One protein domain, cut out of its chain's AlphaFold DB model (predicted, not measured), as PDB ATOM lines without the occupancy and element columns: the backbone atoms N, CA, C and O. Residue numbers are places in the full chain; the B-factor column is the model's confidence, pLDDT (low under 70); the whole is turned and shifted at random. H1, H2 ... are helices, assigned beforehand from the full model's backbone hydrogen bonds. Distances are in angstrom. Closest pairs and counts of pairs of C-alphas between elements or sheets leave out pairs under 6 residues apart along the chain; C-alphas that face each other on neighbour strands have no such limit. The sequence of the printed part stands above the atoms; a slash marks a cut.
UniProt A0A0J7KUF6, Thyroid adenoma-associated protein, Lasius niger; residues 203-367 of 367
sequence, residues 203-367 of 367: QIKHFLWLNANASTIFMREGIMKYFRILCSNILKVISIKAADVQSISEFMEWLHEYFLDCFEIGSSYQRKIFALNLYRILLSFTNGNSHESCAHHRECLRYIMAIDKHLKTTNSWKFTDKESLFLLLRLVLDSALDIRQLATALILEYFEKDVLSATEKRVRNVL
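Overview. This is residues 203 to 367 of the 367 residues of the protein "Thyroid adenoma-associated protein" of Lasius niger (UniProt A0A0J7KUF6). Two helical hairpins, H3 with H4 and H6 with H7, make a four-helix up-and-down bundle, each helix running against the one before it. The long H2 packs on H4, H5 crosses the last part of H2, and the small H8 stays off the other helices. The printed part has 165 residues with eight named helices, H1 to H8 in chain order, and no named strand: all helix. It is compact, with a radius of gyration of the C-alphas of 16.2 A and spans of 47 by 41 by 31 A.

Arrangement. H1, residues 203 to 211, is near H2, residues 217 to 241, with 8 pairs of C-alphas within 10 A. H2 touches H4, residues 269 to 284, with residues 220 to 231 alone; the closest C-alphas, of Met 224 and Leu 278, are 6.4 A apart. H2 touches H5, residues 297 to 314, at Ser 239 and Ala 306, closest C-alphas 5.9 A, only just about perpendicular at 71 degrees. H3, residues 246 to 263, forms a hairpin with H4, closest C-alphas Cys 262 and Lys 272, 5.4 A, at a steep tilt of 41 degrees. H6, residues 322 to 331, and H7, residues 337 to 350, form a hairpin, closest C-alphas Leu 328 and Ala 343, 5.5 A. H4 touches H7 at Ile 273 and Ile 339, closest C-alphas 6.0 A; H3 touches H6 at Phe 263 and Leu 327, 6.3 A. H8, residues 358 to 363, touches no helix. Every O i to N i+4 pair is within hydrogen-bond range in H1, H2, H3, H4, H6 and H7; H5 has 13 of 14, H8 0 of 2 but 2 of 3 O i to N i+3.

Along the chain. H1 begins at C-alpha 203, (114.953, 98.106, 97.634), and H8 ends at C-alpha 363, (117.067, 119.442, 61.882). H2 measures 36.3 A, H3 25.9 A, H5 25.6 A.

Size, cuts and confidence. The farthest C-alphas, Lys 241 and Val 366, are 48.2 A apart. The printed part has no cut. The link H4 to H5 is long, and residues 292 to 298 stand free. Residues 241 to 244, 286 to 316 and 356 to 367 have pLDDT under 70.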
ATOM      1  N   GLN A 203     114.285  97.183  96.708       90.62
ATOM      2  CA  GLN A 203     114.953  98.106  97.634       90.62
ATOM      3  C   GLN A 203     115.841  99.120  96.901       90.62
ATOM      4  O   GLN A 203     115.828 100.310  97.214       90.62
ATOM      5  N   ILE A 204     116.585  98.671  95.888       94.69
ATOM      6  CA  ILE A 204     117.441  99.535  95.067       94.69
ATOM      7  C   ILE A 204     116.580 100.552  94.313       94.69
ATOM      8  O   ILE A 204     116.869 101.749  94.366       94.69
ATOM      9  N   LYS A 205     115.505 100.091  93.658       95.50
ATOM     10  CA  LYS A 205     114.567 100.945  92.915       95.50
ATOM     11  C   LYS A 205     113.968 102.018  93.825       95.50
ATOM     12  O   LYS A 205     114.053 103.213  93.540       95.50
ATOM     13  N   HIS A 206     113.427 101.584  94.962       94.25
ATOM     14  CA  HIS A 206     112.797 102.443  95.957       94.25
ATOM     15  C   HIS A 206     113.765 103.503  96.501       94.25
ATOM     16  O   HIS A 206     113.446 104.694  96.529       94.25
ATOM     17  N   PHE A 207     114.983 103.100  96.864       96.06
ATOM     18  CA  PHE A 207     115.985 104.020  97.385       96.06
ATOM     19  C   PHE A 207     116.421 105.071  96.356       96.06
ATOM     20  O   PHE A 207     116.510 106.254  96.696       96.06
ATOM     21  N   LEU A 208     116.684 104.668  95.106       97.31
ATOM     22  CA  LEU A 208     117.068 105.600  94.037       97.31
ATOM     23  C   LEU A 208     115.949 106.605  93.748       97.31
ATOM     24  O   LEU A 208     116.218 107.789  93.542       97.31
ATOM     25  N   TRP A 209     114.695 106.150  93.787       95.69
ATOM     26  CA  TRP A 209     113.535 107.012  93.604       95.69
ATOM     27  C   TRP A 209     113.439 108.093  94.687       95.69
ATOM     28  O   TRP A 209     113.361 109.282  94.367       95.69
ATOM     29  N   LEU A 210     113.505 107.698  95.963       94.06
ATOM     30  CA  LEU A 210     113.384 108.623  97.095       94.06
ATOM     31  C   LEU A 210     114.556 109.605  97.199       94.06
ATOM     32  O   LEU A 210     114.373 110.748  97.620       94.06
ATOM     33  N   ASN A 211     115.755 109.188  96.794       95.31
ATOM     34  CA  ASN A 211     116.973 109.988  96.933       95.31
ATOM     35  C   ASN A 211     117.381 110.732  95.659       95.31
ATOM     36  O   ASN A 211     118.429 111.378  95.641       95.31
ATOM     37  N   ALA A 212     116.544 110.726  94.621       95.25
ATOM     38  CA  ALA A 212     116.828 111.412  93.360       95.25
ATOM     39  C   ALA A 212     117.066 112.927  93.533       95.25
ATOM     40  O   ALA A 212     117.804 113.545  92.769       95.25
ATOM     41  N   ASN A 213     116.457 113.528  94.559       94.00
ATOM     42  CA  ASN A 213     116.601 114.947  94.890       94.00
ATOM     43  C   ASN A 213     117.634 115.222  95.996       94.00
ATOM     44  O   ASN A 213     117.740 116.368  96.435       94.00
ATOM     45  N   ALA A 214     118.392 114.216  96.452       92.50
ATOM     46  CA  ALA A 214     119.402 114.408  97.491       92.50
ATOM     47  C   ALA A 214     120.372 115.524  97.082       92.50
ATOM     48  O   ALA A 214     120.853 115.559  95.945       92.50
ATOM     49  N   SER A 215     120.639 116.463  97.986       89.50
ATOM     50  CA  SER A 215     121.470 117.645  97.719       89.50
ATOM     51  C   SER A 215     122.860 117.552  98.343       89.50
ATOM     52  O   SER A 215     123.759 118.274  97.914       89.50
ATOM     53  N   THR A 216     123.064 116.659  99.312       92.12
ATOM     54  CA  THR A 216     124.352 116.510  99.989       92.12
ATOM     55  C   THR A 216     125.367 115.804  99.090       92.12
ATOM     56  O   THR A 216     125.051 114.865  98.351       92.12
ATOM     57  N   ILE A 217     126.619 116.263  99.153       90.75
ATOM     58  CA  ILE A 217     127.738 115.637  98.433       90.75
ATOM     59  C   ILE A 217     127.939 114.208  98.942       90.75
ATOM     60  O   ILE A 217     128.071 113.290  98.137       90.75
ATOM     61  N   PHE A 218     127.870 114.017 100.265       89.94
ATOM     62  CA  PHE A 218     128.007 112.716 100.913       89.94
ATOM     63  C   PHE A 218     127.049 111.671 100.327       89.94
ATOM     64  O   PHE A 218     127.496 110.614  99.875       89.94
ATOM     65  N   MET A 219     125.751 111.985 100.265       94.06
ATOM     66  CA  MET A 219     124.762 111.063  99.721       94.06
ATOM     67  C   MET A 219     125.001 110.826  98.228       94.06
ATOM     68  O   MET A 219     125.066 109.684  97.790       94.06
ATOM     69  N   ARG A 220     125.227 111.878  97.433       94.62
ATOM     70  CA  ARG A 220     125.455 111.747  95.982       94.62
ATOM     71  C   ARG A 220     126.654 110.868  95.643       94.62
ATOM     72  O   ARG A 220     126.521 109.934  94.853       94.62
ATOM     73  N   GLU A 221     127.809 111.145  96.237       94.31
ATOM     74  CA  GLU A 221     129.027 110.366  96.004       94.31
ATOM     75  C   GLU A 221     128.895 108.939  96.535       94.31
ATOM     76  O   GLU A 221     129.323 107.987  95.876       94.31
ATOM     77  N   GLY A 222     128.246 108.777  97.689       95.00
ATOM     78  CA  GLY A 222     127.914 107.481  98.259       95.00
ATOM     79  C   GLY A 222     127.077 106.628  97.310       95.00
ATOM     80  O   GLY A 222     127.428 105.478  97.037       95.00
ATOM     81  N   ILE A 223     125.999 107.193  96.766       97.62
ATOM     82  CA  ILE A 223     125.124 106.479  95.836       97.62
ATOM     83  C   ILE A 223     125.889 106.113  94.571       97.62
ATOM     84  O   ILE A 223     125.854 104.959  94.158       97.62
ATOM     85  N   MET A 224     126.647 107.048  93.992       96.50
ATOM     86  CA  MET A 224     127.489 106.770  92.823       96.50
ATOM     87  C   MET A 224     128.483 105.630  93.086       96.50
ATOM     88  O   MET A 224     128.676 104.762  92.232       96.50
ATOM     89  N   LYS A 225     129.104 105.601  94.271       95.44
ATOM     90  CA  LYS A 225     130.028 104.536  94.682       95.44
ATOM     91  C   LYS A 225     129.337 103.174  94.724       95.44
ATOM     92  O   LYS A 225     129.849 102.228  94.127       95.44
ATOM     93  N   TYR A 226     128.206 103.055  95.418       97.00
ATOM     94  CA  TYR A 226     127.526 101.764  95.567       97.00
ATOM     95  C   TYR A 226     126.783 101.338  94.298       97.00
ATOM     96  O   TYR A 226     126.779 100.154  93.973       97.00
ATOM     97  N   PHE A 227     126.288 102.283  93.499       96.69
ATOM     98  CA  PHE A 227     125.718 101.999  92.185       96.69
ATOM     99  C   PHE A 227     126.758 101.404  91.221       96.69
ATOM    100  O   PHE A 227     126.467 100.425  90.541       96.69
ATOM    101  N   ARG A 228     128.016 101.884  91.225       94.31
ATOM    102  CA  ARG A 228     129.110 101.224  90.473       94.31
ATOM    103  C   ARG A 228     129.311  99.768  90.896       94.31
ATOM    104  O   ARG A 228     129.576  98.916  90.049       94.31
ATOM    105  N   ILE A 229     129.216  99.488  92.196       92.25
ATOM    106  CA  ILE A 229     129.353  98.131  92.742       92.25
ATOM    107  C   ILE A 229     128.186  97.255  92.277       92.25
ATOM    108  O   ILE A 229     128.428  96.148  91.802       92.25
ATOM    109  N   LEU A 230     126.954  97.773  92.344       93.62
ATOM    110  CA  LEU A 230     125.761  97.104  91.828       93.62
ATOM    111  C   LEU A 230     125.926  96.739  90.352       93.62
ATOM    112  O   LEU A 230     125.776  95.567  90.009       93.62
ATOM    113  N   CYS A 231     126.292  97.707  89.502       89.31
ATOM    114  CA  CYS A 231     126.564  97.456  88.090       89.31
ATOM    115  C   CYS A 231     127.592  96.331  87.954       89.31
ATOM    116  O   CYS A 231     127.278  95.292  87.390       89.31
ATOM    117  N   SER A 232     128.777  96.456  88.562       86.38
ATOM    118  CA  SER A 232     129.815  95.419  88.487       86.38
ATOM    119  C   SER A 232     129.321  94.024  88.899       86.38
ATOM    120  O   SER A 232     129.681  93.036  88.258       86.38
ATOM    121  N   ASN A 233     128.483  93.924  89.931       87.19
ATOM    122  CA  ASN A 233     127.941  92.652  90.399       87.19
ATOM    123  C   ASN A 233     126.887  92.065  89.449       87.19
ATOM    124  O   ASN A 233     126.966  90.875  89.149       87.19
ATOM    125  N   ILE A 234     125.968  92.878  88.915       85.69
ATOM    126  CA  ILE A 234     125.012  92.448  87.877       85.69
ATOM    127  C   ILE A 234     125.769  91.882  86.668       85.69
ATOM    128  O   ILE A 234     125.456  90.806  86.166       85.69
ATOM    129  N   LEU A 235     126.830  92.566  86.242       79.69
ATOM    130  CA  LEU A 235     127.643  92.145  85.102       79.69
ATOM    131  C   LEU A 235     128.366  90.818  85.335       79.69
ATOM    132  O   LEU A 235     128.412  89.966  84.444       79.69
ATOM    133  N   LYS A 236     128.892  90.611  86.548       80.31
ATOM    134  CA  LYS A 236     129.462  89.321  86.950       80.31
ATOM    135  C   LYS A 236     128.420  88.209  86.832       80.31
ATOM    136  O   LYS A 236     128.738  87.156  86.285       80.31
ATOM    137  N   VAL A 237     127.183  88.446  87.267       80.56
ATOM    138  CA  VAL A 237     126.098  87.451  87.199       80.56
ATOM    139  C   VAL A 237     125.772  87.076  85.758       80.56
ATOM    140  O   VAL A 237     125.790  85.886  85.438       80.56
ATOM    141  N   ILE A 238     125.562  88.072  84.889       77.50
ATOM    142  CA  ILE A 238     125.281  87.863  83.456       77.50
ATOM    143  C   ILE A 238     126.369  86.979  82.829       77.50
ATOM    144  O   ILE A 238     126.076  86.031  82.102       77.50
ATOM    145  N   SER A 239     127.636  87.247  83.155       74.19
ATOM    146  CA  SER A 239     128.768  86.517  82.578       74.19
ATOM    147  C   SER A 239     128.913  85.068  83.048       74.19
ATOM    148  O   SER A 239     129.404  84.235  82.289       74.19
ATOM    149  N   ILE A 240     128.522  84.767  84.292       75.69
ATOM    150  CA  ILE A 240     128.688  83.439  84.897       75.69
ATOM    151  C   ILE A 240     127.527  82.537  84.499       75.69
ATOM    152  O   ILE A 240     127.744  81.388  84.126       75.69
ATOM    153  N   LYS A 241     126.296  83.046  84.602       69.38
ATOM    154  CA  LYS A 241     125.103  82.211  84.446       69.38
ATOM    155  C   LYS A 241     124.683  82.037  82.985       69.38
ATOM    156  O   LYS A 241     123.879  81.153  82.725       69.38
ATOM    157  N   ALA A 242     125.214  82.841  82.049       57.94
ATOM    158  CA  ALA A 242     124.803  82.882  80.632       57.94
ATOM    159  C   ALA A 242     123.271  82.932  80.437       57.94
ATOM    160  O   ALA A 242     122.761  82.607  79.365       57.94
ATOM    161  N   ALA A 243     122.550  83.308  81.492       52.84
ATOM    162  CA  ALA A 243     121.123  83.137  81.629       52.84
ATOM    163  C   ALA A 243     120.460  84.497  81.489       52.84
ATOM    164  O   ALA A 243     120.906  85.482  82.083       52.84
ATOM    165  N   ASP A 244     119.386  84.500  80.711       56.09
ATOM    166  CA  ASP A 244     118.366  85.535  80.703       56.09
ATOM    167  C   ASP A 244     117.696  85.548  82.080       56.09
ATOM    168  O   ASP A 244     116.738  84.824  82.359       56.09
ATOM    169  N   VAL A 245     118.307  86.275  83.013       72.69
ATOM    170  CA  VAL A 245     117.699  86.508  84.312       72.69
ATOM    171  C   VAL A 245     116.667  87.602  84.086       72.69
ATOM    172  O   VAL A 245     117.004  88.784  84.099       72.69
ATOM    173  N   GLN A 246     115.415  87.192  83.893       79.69
ATOM    174  CA  GLN A 246     114.258  88.071  83.710       79.69
ATOM    175  C   GLN A 246     114.274  89.279  84.668       79.69
ATOM    176  O   GLN A 246     114.068  90.408  84.232       79.69
ATOM    177  N   SER A 247     114.630  89.081  85.942       83.06
ATOM    178  CA  SER A 247     114.705  90.169  86.930       83.06
ATOM    179  C   SER A 247     115.795  91.212  86.645       83.06
ATOM    180  O   SER A 247     115.613  92.385  86.963       83.06
ATOM    181  N   ILE A 248     116.919  90.834  86.019       84.56
ATOM    182  CA  ILE A 248     117.934  91.794  85.553       84.56
ATOM    183  C   ILE A 248     117.383  92.595  84.375       84.56
ATOM    184  O   ILE A 248     117.541  93.815  84.355       84.56
ATOM    185  N   SER A 249     116.743  91.931  83.410       82.69
ATOM    186  CA  SER A 249     116.132  92.591  82.251       82.69
ATOM    187  C   SER A 249     115.066  93.602  82.692       82.69
ATOM    188  O   SER A 249     115.123  94.761  82.289       82.69
ATOM    189  N   GLU A 250     114.181  93.215  83.613       87.06
ATOM    190  CA  GLU A 250     113.174  94.096  84.223       87.06
ATOM    191  C   GLU A 250     113.798  95.256  85.006       87.06
ATOM    192  O   GLU A 250     113.310  96.386  84.961       87.06
ATOM    193  N   PHE A 251     114.890  95.012  85.736       90.12
ATOM    194  CA  PHE A 251     115.595  96.077  86.444       90.12
ATOM    195  C   PHE A 251     116.263  97.070  85.488       90.12
ATOM    196  O   PHE A 251     116.220  98.275  85.736       90.12
ATOM    197  N   MET A 252     116.857  96.590  84.393       89.12
ATOM    198  CA  MET A 252     117.456  97.446  83.369       89.12
ATOM    199  C   MET A 252     116.400  98.269  82.628       89.12
ATOM    200  O   MET A 252     116.624  99.452  82.387       89.12
ATOM    201  N   GLU A 253     115.241  97.688  82.320       89.50
ATOM    202  CA  GLU A 253     114.118  98.429  81.740       89.50
ATOM    203  C   GLU A 253     113.606  99.506  82.701       89.50
ATOM    204  O   GLU A 253     113.516 100.673  82.323       89.50
ATOM    205  N   TRP A 254     113.404  99.161  83.975       94.75
ATOM    206  CA  TRP A 254     113.033 100.141  84.996       94.75
ATOM    207  C   TRP A 254     114.064 101.271  85.128       94.75
ATOM    208  O   TRP A 254     113.693 102.437  85.247       94.75
ATOM    209  N   LEU A 255     115.367 100.956  85.102       95.06
ATOM    210  CA  LEU A 255     116.427 101.969  85.153       95.06
ATOM    211  C   LEU A 255     116.382 102.902  83.942       95.06
ATOM    212  O   LEU A 255     116.630 104.098  84.091       95.06
ATOM    213  N   HIS A 256     116.095 102.364  82.755       93.06
ATOM    214  CA  HIS A 256     115.944 103.156  81.540       93.06
ATOM    215  C   HIS A 256     114.795 104.149  81.692       93.06
ATOM    216  O   HIS A 256     115.042 105.352  81.623       93.06
ATOM    217  N   GLU A 257     113.594 103.675  82.032       95.00
ATOM    218  CA  GLU A 257     112.420 104.525  82.273       95.00
ATOM    219  C   GLU A 257     112.671 105.571  83.367       95.00
ATOM    220  O   GLU A 257     112.347 106.748  83.199       95.00
ATOM    221  N   TYR A 258     113.313 105.168  84.466       96.94
ATOM    222  CA  TYR A 258     113.697 106.065  85.550       96.94
ATOM    223  C   TYR A 258     114.591 107.214  85.062       96.94
ATOM    224  O   TYR A 258     114.383 108.366  85.452       96.94
ATOM    225  N   PHE A 259     115.581 106.935  84.209       96.94
ATOM    226  CA  PHE A 259     116.429 107.986  83.649       96.94
ATOM    227  C   PHE A 259     115.664 108.895  82.694       96.94
ATOM    228  O   PHE A 259     115.843 110.110  82.782       96.94
ATOM    229  N   LEU A 260     114.802 108.343  81.833       94.69
ATOM    230  CA  LEU A 260     113.980 109.149  80.930       94.69
ATOM    231  C   LEU A 260     113.109 110.137  81.722       94.69
ATOM    232  O   LEU A 260     113.156 111.338  81.455       94.69
ATOM    233  N   ASP A 261     112.425 109.667  82.768       96.19
ATOM    234  CA  ASP A 261     111.640 110.513  83.678       96.19
ATOM    235  C   ASP A 261     112.501 111.605  84.344       96.19
ATOM    236  O   ASP A 261     112.141 112.785  84.390       96.19
ATOM    237  N   CYS A 262     113.706 111.256  84.800       96.88
ATOM    238  CA  CYS A 262     114.626 112.232  85.380       96.88
ATOM    239  C   CYS A 262     115.124 113.284  84.374       96.88
ATOM    240  O   CYS A 262     115.512 114.377  84.795       96.88
ATOM    241  N   PHE A 263     115.139 112.978  83.075       96.50
ATOM    242  CA  PHE A 263     115.591 113.874  82.006       96.50
ATOM    243  C   PHE A 263     114.478 114.755  81.431       96.50
ATOM    244  O   PHE A 263     114.769 115.670  80.655       96.50
ATOM    245  N   GLU A 264     113.227 114.535  81.830       93.81
ATOM    246  CA  GLU A 264     112.103 115.360  81.403       93.81
ATOM    247  C   GLU A 264     112.271 116.841  81.771       93.81
ATOM    248  O   GLU A 264     112.930 117.224  82.744       93.81
ATOM    249  N   ILE A 265     111.635 117.713  80.984       87.44
ATOM    250  CA  ILE A 265     111.790 119.174  81.111       87.44
ATOM    251  C   ILE A 265     111.377 119.660  82.511       87.44
ATOM    252  O   ILE A 265     112.029 120.546  83.064       87.44
ATOM    253  N   GLY A 266     110.338 119.050  83.093       88.81
ATOM    254  CA  GLY A 266     109.814 119.379  84.421       88.81
ATOM    255  C   GLY A 266     110.657 118.877  85.599       88.81
ATOM    256  O   GLY A 266     110.390 119.266  86.736       88.81
ATOM    257  N   SER A 267     111.669 118.039  85.359       94.81
ATOM    258  CA  SER A 267     112.512 117.497  86.425       94.81
ATOM    259  C   SER A 267     113.440 118.560  87.018       94.81
ATOM    260  O   SER A 267     113.977 119.428  86.321       94.81
ATOM    261  N   SER A 268     113.643 118.479  88.338       95.94
ATOM    262  CA  SER A 268     114.517 119.390  89.077       95.94
ATOM    263  C   SER A 268     115.971 119.269  88.612       95.94
ATOM    264  O   SER A 268     116.406 118.219  88.126       95.94
ATOM    265  N   TYR A 269     116.757 120.328  88.827       96.50
ATOM    266  CA  TYR A 269     118.204 120.289  88.607       96.50
ATOM    267  C   TYR A 269     118.845 119.101  89.341       96.50
ATOM    268  O   TYR A 269     119.611 118.346  88.744       96.50
ATOM    269  N   GLN A 270     118.482 118.896  90.614       96.62
ATOM    270  CA  GLN A 270     119.029 117.840  91.461       96.62
ATOM    271  C   GLN A 270     118.789 116.452  90.869       96.62
ATOM    272  O   GLN A 270     119.739 115.669  90.835       96.62
ATOM    273  N   ARG A 271     117.568 116.191  90.385       96.69
ATOM    274  CA  ARG A 271     117.157 114.925  89.767       96.69
ATOM    275  C   ARG A 271     117.885 114.686  88.446       96.69
ATOM    276  O   ARG A 271     118.462 113.617  88.263       96.69
ATOM    277  N   LYS A 272     117.959 115.704  87.581       97.50
ATOM    278  CA  LYS A 272     118.667 115.633  86.290       97.50
ATOM    279  C   LYS A 272     120.149 115.314  86.464       97.50
ATOM    280  O   LYS A 272     120.644 114.345  85.896       97.50
ATOM    281  N   ILE A 273     120.868 116.099  87.270       96.81
ATOM    282  CA  ILE A 273     122.316 115.908  87.441       96.81
ATOM    283  C   ILE A 273     122.630 114.586  88.162       96.81
ATOM    284  O   ILE A 273     123.650 113.955  87.884       96.81
ATOM    285  N   PHE A 274     121.759 114.139  89.073       96.88
ATOM    286  CA  PHE A 274     121.887 112.844  89.736       96.88
ATOM    287  C   PHE A 274     121.748 111.699  88.727       96.88
ATOM    288  O   PHE A 274     122.669 110.892  88.590       96.88
ATOM    289  N   ALA A 275     120.662 111.691  87.950       97.56
ATOM    290  CA  ALA A 275     120.414 110.689  86.921       97.56
ATOM    291  C   ALA A 275     121.501 110.673  85.840       97.56
ATOM    292  O   ALA A 275     121.985 109.600  85.498       97.56
ATOM    293  N   LEU A 276     121.974 111.833  85.366       97.94
ATOM    294  CA  LEU A 276     123.059 111.904  84.377       97.94
ATOM    295  C   LEU A 276     124.350 111.248  84.890       97.94
ATOM    296  O   LEU A 276     125.059 110.588  84.132       97.94
ATOM    297  N   ASN A 277     124.662 111.397  86.178       97.25
ATOM    298  CA  ASN A 277     125.835 110.758  86.771       97.25
ATOM    299  C   ASN A 277     125.678 109.239  86.913       97.25
ATOM    300  O   ASN A 277     126.640 108.514  86.656       97.25
ATOM    301  N   LEU A 278     124.495 108.754  87.300       97.25
ATOM    302  CA  LEU A 278     124.212 107.316  87.348       97.25
ATOM    303  C   LEU A 278     124.223 106.695  85.952       97.25
ATOM    304  O   LEU A 278     124.831 105.651  85.738       97.25
ATOM    305  N   TYR A 279     123.625 107.378  84.986       96.19
ATOM    306  CA  TYR A 279     123.600 106.969  83.593       96.19
ATOM    307  C   TYR A 279     125.014 106.924  82.990       96.19
ATOM    308  O   TYR A 279     125.381 105.934  82.363       96.19
ATOM    309  N   ARG A 280     125.872 107.912  83.292       95.00
ATOM    310  CA  ARG A 280     127.309 107.860  82.958       95.00
ATOM    311  C   ARG A 280     127.999 106.630  83.538       95.00
ATOM    312  O   ARG A 280     128.770 105.976  82.844       95.00
ATOM    313  N   ILE A 281     127.749 106.328  84.813       93.25
ATOM    314  CA  ILE A 281     128.310 105.137  85.459       93.25
ATOM    315  C   ILE A 281     127.878 103.888  84.698       93.25
ATOM    316  O   ILE A 281     128.736 103.089  84.337       93.25
ATOM    317  N   LEU A 282     126.584 103.746  84.418       91.31
ATOM    318  CA  LEU A 282     126.045 102.593  83.711       91.31
ATOM    319  C   LEU A 282     126.691 102.424  82.325       91.31
ATOM    320  O   LEU A 282     127.176 101.341  82.011       91.31
ATOM    321  N   LEU A 283     126.774 103.501  81.540       88.56
ATOM    322  CA  LEU A 283     127.379 103.479  80.206       88.56
ATOM    323  C   LEU A 283     128.888 103.177  80.227       88.56
ATOM    324  O   LEU A 283     129.399 102.501  79.331       88.56
ATOM    325  N   SER A 284     129.611 103.607  81.268       85.94
ATOM    326  CA  SER A 284     131.048 103.315  81.414       85.94
ATOM    327  C   SER A 284     131.356 101.819  81.562       85.94
ATOM    328  O   SER A 284     132.474 101.381  81.296       85.94
ATOM    329  N   PHE A 285     130.362 101.020  81.957       77.44
ATOM    330  CA  PHE A 285     130.466  99.566  82.014       77.44
ATOM    331  C   PHE A 285     130.127  98.869  80.691       77.44
ATOM    332  O   PHE A 285     130.295  97.656  80.601       77.44
ATOM    333  N   THR A 286     129.649  99.592  79.681       69.81
ATOM    334  CA  THR A 286     129.308  99.026  78.366       69.81
ATOM    335  C   THR A 286     130.225  99.501  77.248       69.81
ATOM    336  O   THR A 286     130.250  98.890  76.185       69.81
ATOM    337  N   ASN A 287     131.012 100.553  77.474       67.69
ATOM    338  CA  ASN A 287     131.974 101.049  76.497       67.69
ATOM    339  C   ASN A 287     133.368 100.470  76.759       67.69
ATOM    340  O   ASN A 287     133.990 100.767  77.776       67.69
ATOM    341  N   GLY A 288     133.891  99.680  75.818       55.44
ATOM    342  CA  GLY A 288     135.239  99.106  75.919       55.44
ATOM    343  C   GLY A 288     136.383 100.130  75.837       55.44
ATOM    344  O   GLY A 288     137.534  99.767  76.071       55.44
ATOM    345  N   ASN A 289     136.087 101.394  75.507       46.06
ATOM    346  CA  ASN A 289     137.089 102.429  75.234       46.06
ATOM    347  C   ASN A 289     137.438 103.331  76.438       46.06
ATOM    348  O   ASN A 289     138.404 104.084  76.356       46.06
ATOM    349  N   SER A 290     136.698 103.276  77.552       49.72
ATOM    350  CA  SER A 290     136.860 104.201  78.689       49.72
ATOM    351  C   SER A 290     137.440 103.505  79.929       49.72
ATOM    352  O   SER A 290     136.725 103.265  80.906       49.72
ATOM    353  N   HIS A 291     138.725 103.129  79.929       50.59
ATOM    354  CA  HIS A 291     139.298 102.356  81.045       50.59
ATOM    355  C   HIS A 291     140.679 102.826  81.509       50.59
ATOM    356  O   HIS A 291     141.685 102.178  81.232       50.59
ATOM    357  N   GLU A 292     140.708 103.884  82.322       43.84
ATOM    358  CA  GLU A 292     141.917 104.287  83.059       43.84
ATOM    359  C   GLU A 292     141.936 103.900  84.552       43.84
ATOM    360  O   GLU A 292     142.985 104.035  85.170       43.84
ATOM    361  N   SER A 293     140.865 103.377  85.178       41.12
ATOM    362  CA  SER A 293     140.894 103.214  86.655       41.12
ATOM    363  C   SER A 293     140.297 101.950  87.277       41.12
ATOM    364  O   SER A 293     140.139 101.898  88.498       41.12
ATOM    365  N   CYS A 294     140.026 100.882  86.519       44.12
ATOM    366  CA  CYS A 294     139.674  99.616  87.169       44.12
ATOM    367  C   CYS A 294     140.931  98.788  87.474       44.12
ATOM    368  O   CYS A 294     141.573  98.269  86.560       44.12
ATOM    369  N   ALA A 295     141.249  98.603  88.761       47.38
ATOM    370  CA  ALA A 295     142.362  97.769  89.241       47.38
ATOM    371  C   ALA A 295     142.297  96.295  88.762       47.38
ATOM    372  O   ALA A 295     143.284  95.568  88.848       47.38
ATOM    373  N   HIS A 296     141.161  95.870  88.194       51.19
ATOM    374  CA  HIS A 296     140.925  94.544  87.614       51.19
ATOM    375  C   HIS A 296     140.544  94.607  86.121       51.19
ATOM    376  O   HIS A 296     139.663  93.884  85.653       51.19
ATOM    377  N   HIS A 297     141.231  95.461  85.354       52.62
ATOM    378  CA  HIS A 297     141.016  95.720  83.919       52.62
ATOM    379  C   HIS A 297     140.733  94.464  83.062       52.62
ATOM    380  O   HIS A 297     139.855  94.476  82.202       52.62
ATOM    381  N   ARG A 298     141.421  93.342  83.321       53.62
ATOM    382  CA  ARG A 298     141.269  92.101  82.538       53.62
ATOM    383  C   ARG A 298     139.942  91.363  82.788       53.62
ATOM    384  O   ARG A 298     139.416  90.753  81.861       53.62
ATOM    385  N   GLU A 299     139.406  91.401  84.008       56.44
ATOM    386  CA  GLU A 299     138.097  90.803  84.318       56.44
ATOM    387  C   GLU A 299     136.964  91.674  83.774       56.44
ATOM    388  O   GLU A 299     136.057  91.156  83.126       56.44
ATOM    389  N   CYS A 300     137.079  92.999  83.914       56.25
ATOM    390  CA  CYS A 300     136.134  93.956  83.333       56.25
ATOM    391  C   CYS A 300     135.968  93.781  81.820       56.25
ATOM    392  O   CYS A 300     134.838  93.698  81.350       56.25
ATOM    393  N   LEU A 301     137.063  93.634  81.066       60.41
ATOM    394  CA  LEU A 301     136.996  93.412  79.617       60.41
ATOM    395  C   LEU A 301     136.246  92.123  79.239       60.41
ATOM    396  O   LEU A 301     135.478  92.118  78.277       60.41
ATOM    397  N   ARG A 302     136.425  91.036  80.004       61.72
ATOM    398  CA  ARG A 302     135.688  89.779  79.776       61.72
ATOM    399  C   ARG A 302     134.191  89.950  80.009       61.72
ATOM    400  O   ARG A 302     133.400  89.411  79.240       61.72
ATOM    401  N   TYR A 303     133.811  90.706  81.037       62.44
ATOM    402  CA  TYR A 303     132.409  90.993  81.321       62.44
ATOM    403  C   TYR A 303     131.788  91.853  80.221       62.44
ATOM    404  O   TYR A 303     130.751  91.473  79.688       62.44
ATOM    405  N   ILE A 304     132.460  92.928  79.799       62.59
ATOM    406  CA  ILE A 304     131.989  93.843  78.744       62.59
ATOM    407  C   ILE A 304     131.691  93.100  77.444       62.59
ATOM    408  O   ILE A 304     130.628  93.289  76.866       62.59
ATOM    409  N   MET A 305     132.575  92.198  77.009       64.25
ATOM    410  CA  MET A 305     132.336  91.412  75.794       64.25
ATOM    411  C   MET A 305     131.143  90.455  75.924       64.25
ATOM    412  O   MET A 305     130.408  90.256  74.957       64.25
ATOM    413  N   ALA A 306     130.944  89.850  77.099       62.31
ATOM    414  CA  ALA A 306     129.803  88.970  77.351       62.31
ATOM    415  C   ALA A 306     128.480  89.752  77.366       62.31
ATOM    416  O   ALA A 306     127.482  89.280  76.827       62.31
ATOM    417  N   ILE A 307     128.502  90.960  77.927       63.00
ATOM    418  CA  ILE A 307     127.369  91.882  78.008       63.00
ATOM    419  C   ILE A 307     127.011  92.430  76.637       63.00
ATOM    420  O   ILE A 307     125.865  92.308  76.235       63.00
ATOM    421  N   ASP A 308     127.980  92.983  75.905       63.84
ATOM    422  CA  ASP A 308     127.762  93.529  74.566       63.84
ATOM    423  C   ASP A 308     127.179  92.454  73.645       63.84
ATOM    424  O   ASP A 308     126.204  92.690  72.938       63.84
ATOM    425  N   LYS A 309     127.698  91.222  73.741       65.88
ATOM    426  CA  LYS A 309     127.141  90.074  73.029       65.88
ATOM    427  C   LYS A 309     125.711  89.766  73.473       65.88
ATOM    428  O   LYS A 309     124.851  89.659  72.611       65.88
ATOM    429  N   HIS A 310     125.452  89.619  74.773       64.88
ATOM    430  CA  HIS A 310     124.131  89.248  75.288       64.88
ATOM    431  C   HIS A 310     123.080  90.322  74.978       64.88
ATOM    432  O   HIS A 310     122.087  90.034  74.318       64.88
ATOM    433  N   LEU A 311     123.354  91.572  75.340       63.94
ATOM    434  CA  LEU A 311     122.458  92.711  75.175       63.94
ATOM    435  C   LEU A 311     122.158  93.056  73.715       63.94
ATOM    436  O   LEU A 311     121.014  93.379  73.389       63.94
ATOM    437  N   LYS A 312     123.152  92.962  72.817       65.19
ATOM    438  CA  LYS A 312     122.907  93.111  71.373       65.19
ATOM    439  C   LYS A 312     122.064  91.963  70.830       65.19
ATOM    440  O   LYS A 312     121.242  92.189  69.949       65.19
ATOM    441  N   THR A 313     122.240  90.740  71.340       64.25
ATOM    442  CA  THR A 313     121.446  89.587  70.884       64.25
ATOM    443  C   THR A 313     120.005  89.597  71.386       64.25
ATOM    444  O   THR A 313     119.130  89.108  70.679       64.25
ATOM    445  N   THR A 314     119.739  90.163  72.564       63.84
ATOM    446  CA  THR A 314     118.400  90.218  73.175       63.84
ATOM    447  C   THR A 314     117.632  91.498  72.845       63.84
ATOM    448  O   THR A 314     116.450  91.587  73.167       63.84
ATOM    449  N   ASN A 315     118.275  92.496  72.221       65.12
ATOM    450  CA  ASN A 315     117.717  93.837  71.982       65.12
ATOM    451  C   ASN A 315     117.162  94.504  73.263       65.12
ATOM    452  O   ASN A 315     116.265  95.342  73.205       65.12
ATOM    453  N   SER A 316     117.679  94.112  74.431       62.84
ATOM    454  CA  SER A 316     117.192  94.578  75.736       62.84
ATOM    455  C   SER A 316     117.916  95.831  76.231       62.84
ATOM    456  O   SER A 316     117.527  96.420  77.236       62.84
ATOM    457  N   TRP A 317     118.955  96.281  75.525       72.50
ATOM    458  CA  TRP A 317     119.692  97.488  75.880       72.50
ATOM    459  C   TRP A 317     119.163  98.711  75.144       72.50
ATOM    460  O   TRP A 317     119.506  98.960  73.989       72.50
ATOM    461  N   LYS A 318     118.352  99.499  75.848       79.56
ATOM    462  CA  LYS A 318     117.749 100.731  75.323       79.56
ATOM    463  C   LYS A 318     118.546 101.992  75.674       79.56
ATOM    464  O   LYS A 318     118.247 103.067  75.181       79.56
ATOM    465  N   PHE A 319     119.609 101.897  76.477       86.44
ATOM    466  CA  PHE A 319     120.270 103.098  76.999       86.44
ATOM    467  C   PHE A 319     120.987 103.933  75.935       86.44
ATOM    468  O   PHE A 319     121.150 105.117  76.157       86.44
ATOM    469  N   THR A 320     121.404 103.390  74.793       87.81
ATOM    470  CA  THR A 320     122.025 104.176  73.699       87.81
ATOM    471  C   THR A 320     121.119 104.296  72.476       87.81
ATOM    472  O   THR A 320     121.591 104.503  71.358       87.81
ATOM    473  N   ASP A 321     119.814 104.125  72.672       87.12
ATOM    474  CA  ASP A 321     118.837 104.202  71.600       87.12
ATOM    475  C   ASP A 321     118.491 105.648  71.210       87.12
ATOM    476  O   ASP A 321     118.983 106.645  71.750       87.12
ATOM    477  N   LYS A 322     117.618 105.764  70.214       87.81
ATOM    478  CA  LYS A 322     117.187 107.052  69.680       87.81
ATOM    479  C   LYS A 322     116.416 107.895  70.702       87.81
ATOM    480  O   LYS A 322     116.538 109.120  70.679       87.81
ATOM    481  N   GLU A 323     115.619 107.265  71.561       90.69
ATOM    482  CA  GLU A 323     114.826 107.954  72.580       90.69
ATOM    483  C   GLU A 323     115.738 108.601  73.628       90.69
ATOM    484  O   GLU A 323     115.656 109.809  73.871       90.69
ATOM    485  N   SER A 324     116.696 107.828  74.137       92.31
ATOM    486  CA  SER A 324     117.724 108.287  75.072       92.31
ATOM    487  C   SER A 324     118.532 109.445  74.480       92.31
ATOM    488  O   SER A 324     118.729 110.473  75.134       92.31
ATOM    489  N   LEU A 325     118.938 109.336  73.207       92.00
ATOM    490  CA  LEU A 325     119.654 110.407  72.510       92.00
ATOM    491  C   LEU A 325     118.830 111.695  72.431       92.00
ATOM    492  O   LEU A 325     119.358 112.790  72.631       92.00
ATOM    493  N   PHE A 326     117.540 111.586  72.121       91.25
ATOM    494  CA  PHE A 326     116.673 112.746  71.972       91.25
ATOM    495  C   PHE A 326     116.477 113.497  73.293       91.25
ATOM    496  O   PHE A 326     116.553 114.729  73.307       91.25
ATOM    497  N   LEU A 327     116.298 112.786  74.410       93.12
ATOM    498  CA  LEU A 327     116.229 113.424  75.727       93.12
ATOM    499  C   LEU A 327     117.557 114.080  76.120       93.12
ATOM    500  O   LEU A 327     117.556 115.225  76.573       93.12
ATOM    501  N   LEU A 328     118.697 113.431  75.873       94.62
ATOM    502  CA  LEU A 328     120.000 114.051  76.133       94.62
ATOM    503  C   LEU A 328     120.216 115.311  75.283       94.62
ATOM    504  O   LEU A 328     120.714 116.307  75.798       94.62
ATOM    505  N   LEU A 329     119.802 115.316  74.009       93.62
ATOM    506  CA  LEU A 329     119.870 116.508  73.152       93.62
ATOM    507  C   LEU A 329     119.021 117.663  73.697       93.62
ATOM    508  O   LEU A 329     119.435 118.815  73.595       93.62
ATOM    509  N   ARG A 330     117.871 117.378  74.319       93.06
ATOM    510  CA  ARG A 330     117.095 118.405  75.034       93.06
ATOM    511  C   ARG A 330     117.870 118.951  76.233       93.06
ATOM    512  O   ARG A 330     117.887 120.161  76.433       93.06
ATOM    513  N   LEU A 331     118.559 118.093  76.988       95.94
ATOM    514  CA  LEU A 331     119.389 118.514  78.124       95.94
ATOM    515  C   LEU A 331     120.623 119.331  77.711       95.94
ATOM    516  O   LEU A 331     121.094 120.154  78.493       95.94
ATOM    517  N   VAL A 332     121.118 119.191  76.476       95.31
ATOM    518  CA  VAL A 332     122.147 120.096  75.922       95.31
ATOM    519  C   VAL A 332     121.644 121.545  75.833       95.31
ATOM    520  O   VAL A 332     122.452 122.470  75.832       95.31
ATOM    521  N   LEU A 333     120.327 121.763  75.825       93.75
ATOM    522  CA  LEU A 333     119.701 123.087  75.855       93.75
ATOM    523  C   LEU A 333     119.268 123.516  77.269       93.75
ATOM    524  O   LEU A 333     118.644 124.566  77.417       93.75
ATOM    525  N   ASP A 334     119.576 122.733  78.311       96.00
ATOM    526  CA  ASP A 334     119.202 123.067  79.689       96.00
ATOM    527  C   ASP A 334     119.880 124.372  80.144       96.00
ATOM    528  O   ASP A 334     120.981 124.719  79.717       96.00
ATOM    529  N   SER A 335     119.231 125.116  81.036       94.56
ATOM    530  CA  SER A 335     119.766 126.355  81.610       94.56
ATOM    531  C   SER A 335     121.054 126.154  82.423       94.56
ATOM    532  O   SER A 335     121.921 127.037  82.422       94.56
ATOM    533  N   ALA A 336     121.232 124.992  83.062       96.69
ATOM    534  CA  ALA A 336     122.387 124.696  83.903       96.69
ATOM    535  C   ALA A 336     123.591 124.206  83.077       96.69
ATOM    536  O   ALA A 336     123.493 123.268  82.286       96.69
ATOM    537  N   LEU A 337     124.751 124.854  83.248       96.50
ATOM    538  CA  LEU A 337     125.953 124.599  82.439       96.50
ATOM    539  C   LEU A 337     126.483 123.169  82.575       96.50
ATOM    540  O   LEU A 337     126.852 122.551  81.582       96.50
ATOM    541  N   ASP A 338     126.535 122.661  83.795       96.44
ATOM    542  CA  ASP A 338     127.011 121.323  84.129       96.44
ATOM    543  C   ASP A 338     126.093 120.219  83.585       96.44
ATOM    544  O   ASP A 338     126.595 119.217  83.076       96.44
ATOM    545  N   ILE A 339     124.768 120.424  83.588       97.50
ATOM    546  CA  ILE A 339     123.814 119.536  82.901       97.50
ATOM    547  C   ILE A 339     124.129 119.491  81.403       97.50
ATOM    548  O   ILE A 339     124.305 118.401  80.852       97.50
ATOM    549  N   ARG A 340     124.272 120.657  80.752       97.06
ATOM    550  CA  ARG A 340     124.605 120.723  79.317       97.06
ATOM    551  C   ARG A 340     125.918 120.015  79.005       97.06
ATOM    552  O   ARG A 340     126.000 119.252  78.042       97.06
ATOM    553  N   GLN A 341     126.953 120.282  79.800       97.12
ATOM    554  CA  GLN A 341     128.284 119.707  79.615       97.12
ATOM    555  C   GLN A 341     128.267 118.188  79.776       97.12
ATOM    556  O   GLN A 341     128.814 117.487  78.927       97.12
ATOM    557  N   LEU A 342     127.610 117.675  80.820       96.75
ATOM    558  CA  LEU A 342     127.545 116.241  81.074       96.75
ATOM    559  C   LEU A 342     126.714 115.514  80.011       96.75
ATOM    560  O   LEU A 342     127.154 114.483  79.509       96.75
ATOM    561  N   ALA A 343     125.569 116.070  79.600       97.00
ATOM    562  CA  ALA A 343     124.769 115.507  78.513       97.00
ATOM    563  C   ALA A 343     125.547 115.494  77.184       97.00
ATOM    564  O   ALA A 343     125.568 114.482  76.488       97.00
ATOM    565  N   THR A 344     126.256 116.582  76.862       94.50
ATOM    566  CA  THR A 344     127.092 116.658  75.652       94.50
ATOM    567  C   THR A 344     128.206 115.612  75.681       94.50
ATOM    568  O   THR A 344     128.423 114.927  74.684       94.50
ATOM    569  N   ALA A 345     128.892 115.464  76.819       94.12
ATOM    570  CA  ALA A 345     129.941 114.462  76.987       94.12
ATOM    571  C   ALA A 345     129.400 113.041  76.778       94.12
ATOM    572  O   ALA A 345     129.983 112.280  76.014       94.12
ATOM    573  N   LEU A 346     128.244 112.718  77.367       93.62
ATOM    574  CA  LEU A 346     127.606 111.410  77.213       93.62
ATOM    575  C   LEU A 346     127.245 111.102  75.757       93.62
ATOM    576  O   LEU A 346     127.523 110.004  75.276       93.62
ATOM    577  N   ILE A 347     126.679 112.076  75.041       92.50
ATOM    578  CA  ILE A 347     126.360 111.926  73.616       92.50
ATOM    579  C   ILE A 347     127.631 111.646  72.809       92.50
ATOM    580  O   ILE A 347     127.651 110.737  71.986       92.50
ATOM    581  N   LEU A 348     128.690 112.430  73.022       89.38
ATOM    582  CA  LEU A 348     129.922 112.314  72.238       89.38
ATOM    583  C   LEU A 348     130.706 111.031  72.534       89.38
ATOM    584  O   LEU A 348     131.359 110.508  71.635       89.38
ATOM    585  N   GLU A 349     130.667 110.557  73.778       88.06
ATOM    586  CA  GLU A 349     131.460 109.416  74.238       88.06
ATOM    587  C   GLU A 349     130.778 108.066  73.966       88.06
ATOM    588  O   GLU A 349     131.474 107.092  73.676       88.06
ATOM    589  N   TYR A 350     129.442 107.999  74.032       86.88
ATOM    590  CA  TYR A 350     128.718 106.719  74.046       86.88
ATOM    591  C   TYR A 350     127.745 106.492  72.882       86.88
ATOM    592  O   TYR A 350     127.366 105.346  72.655       86.88
ATOM    593  N   PHE A 351     127.330 107.524  72.137       87.06
ATOM    594  CA  PHE A 351     126.366 107.351  71.044       87.06
ATOM    595  C   PHE A 351     127.053 107.257  69.682       87.06
ATOM    596  O   PHE A 351     127.925 108.058  69.338       87.06
ATOM    597  N   GLU A 352     126.617 106.297  68.862       80.62
ATOM    598  CA  GLU A 352     127.111 106.151  67.494       80.62
ATOM    599  C   GLU A 352     126.661 107.329  66.608       80.62
ATOM    600  O   GLU A 352     125.608 107.951  66.795       80.62
ATOM    601  N   LYS A 353     127.474 107.671  65.602       73.94
ATOM    602  CA  LYS A 353     127.241 108.852  64.746       73.94
ATOM    603  C   LYS A 353     125.995 108.724  63.865       73.94
ATOM    604  O   LYS A 353     125.553 109.708  63.267       73.94
ATOM    605  N   ASP A 354     125.457 107.528  63.719       70.75
ATOM    606  CA  ASP A 354     124.358 107.133  62.848       70.75
ATOM    607  C   ASP A 354     123.082 106.732  63.593       70.75
ATOM    608  O   ASP A 354     122.096 106.423  62.931       70.75
ATOM    609  N   VAL A 355     123.031 106.892  64.924       72.12
ATOM    610  CA  VAL A 355     121.792 106.708  65.711       72.12
ATOM    611  C   VAL A 355     120.636 107.572  65.173       72.12
ATOM    612  O   VAL A 355     119.476 107.168  65.213       72.12
ATOM    613  N   LEU A 356     120.938 108.756  64.624       62.75
ATOM    614  CA  LEU A 356     119.956 109.607  63.942       62.75
ATOM    615  C   LEU A 356     119.942 109.366  62.433       62.75
ATOM    616  O   LEU A 356     120.988 109.380  61.769       62.75
ATOM    617  N   SER A 357     118.734 109.288  61.873       65.81
ATOM    618  CA  SER A 357     118.538 109.214  60.426       65.81
ATOM    619  C   SER A 357     119.032 110.486  59.718       65.81
ATOM    620  O   SER A 357     119.149 111.567  60.304       65.81
ATOM    621  N   ALA A 358     119.306 110.385  58.413       59.53
ATOM    622  CA  ALA A 358     119.775 111.514  57.605       59.53
ATOM    623  C   ALA A 358     118.811 112.720  57.621       59.53
ATOM    624  O   ALA A 358     119.254 113.864  57.523       59.53
ATOM    625  N   THR A 359     117.509 112.475  57.767       57.47
ATOM    626  CA  THR A 359     116.470 113.512  57.840       57.47
ATOM    627  C   THR A 359     116.532 114.275  59.164       57.47
ATOM    628  O   THR A 359     116.401 115.494  59.188       57.47
ATOM    629  N   GLU A 360     116.821 113.583  60.262       62.50
ATOM    630  CA  GLU A 360     116.894 114.161  61.611       62.50
ATOM    631  C   GLU A 360     118.199 114.929  61.829       62.50
ATOM    632  O   GLU A 360     118.210 115.990  62.453       62.50
ATOM    633  N   LYS A 361     119.289 114.474  61.199       57.94
ATOM    634  CA  LYS A 361     120.549 115.229  61.127       57.94
ATOM    635  C   LYS A 361     120.381 116.598  60.459       57.94
ATOM    636  O   LYS A 361     121.116 117.517  60.800       57.94
ATOM    637  N   ARG A 362     119.412 116.770  59.547       49.56
ATOM    638  CA  ARG A 362     119.136 118.079  58.926       49.56
ATOM    639  C   ARG A 362     118.476 119.062  59.889       49.56
ATOM    640  O   ARG A 362     118.763 120.247  59.790       49.56
ATOM    641  N   VAL A 363     117.663 118.589  60.835       51.69
ATOM    642  CA  VAL A 363     117.067 119.442  61.882       51.69
ATOM    643  C   VAL A 363     118.146 119.939  62.854       51.69
ATOM    644  O   VAL A 363     118.097 121.083  63.291       51.69
ATOM    645  N   ARG A 364     119.188 119.131  63.103       43.47
ATOM    646  CA  ARG A 364     120.351 119.496  63.934       43.47
ATOM    647  C   ARG A 364     121.211 120.635  63.364       43.47
ATOM    648  O   ARG A 364     121.927 121.260  64.123       43.47
ATOM    649  N   ASN A 365     121.157 120.912  62.059       37.97
ATOM    650  CA  ASN A 365     121.891 122.038  61.455       37.97
ATOM    651  C   ASN A 365     121.097 123.359  61.479       37.97
ATOM    652  O   ASN A 365     121.559 124.354  60.923       37.97
ATOM    653  N   VAL A 366     119.889 123.352  62.051       37.09
ATOM    654  CA  VAL A 366     118.980 124.509  62.121       37.09
ATOM    655  C   VAL A 366     118.801 125.011  63.567       37.09
ATOM    656  O   VAL A 366     118.348 126.137  63.757       37.09
ATOM    657  N   LEU A 367     119.193 124.210  64.565       35.72
ATOM    658  CA  LEU A 367     119.329 124.581  65.982       35.72
ATOM    659  C   LEU A 367     120.806 124.812  66.303       35.72
ATOM    660  O   LEU A 367     121.082 125.719  67.118       35.72
TER     661      LEU A 367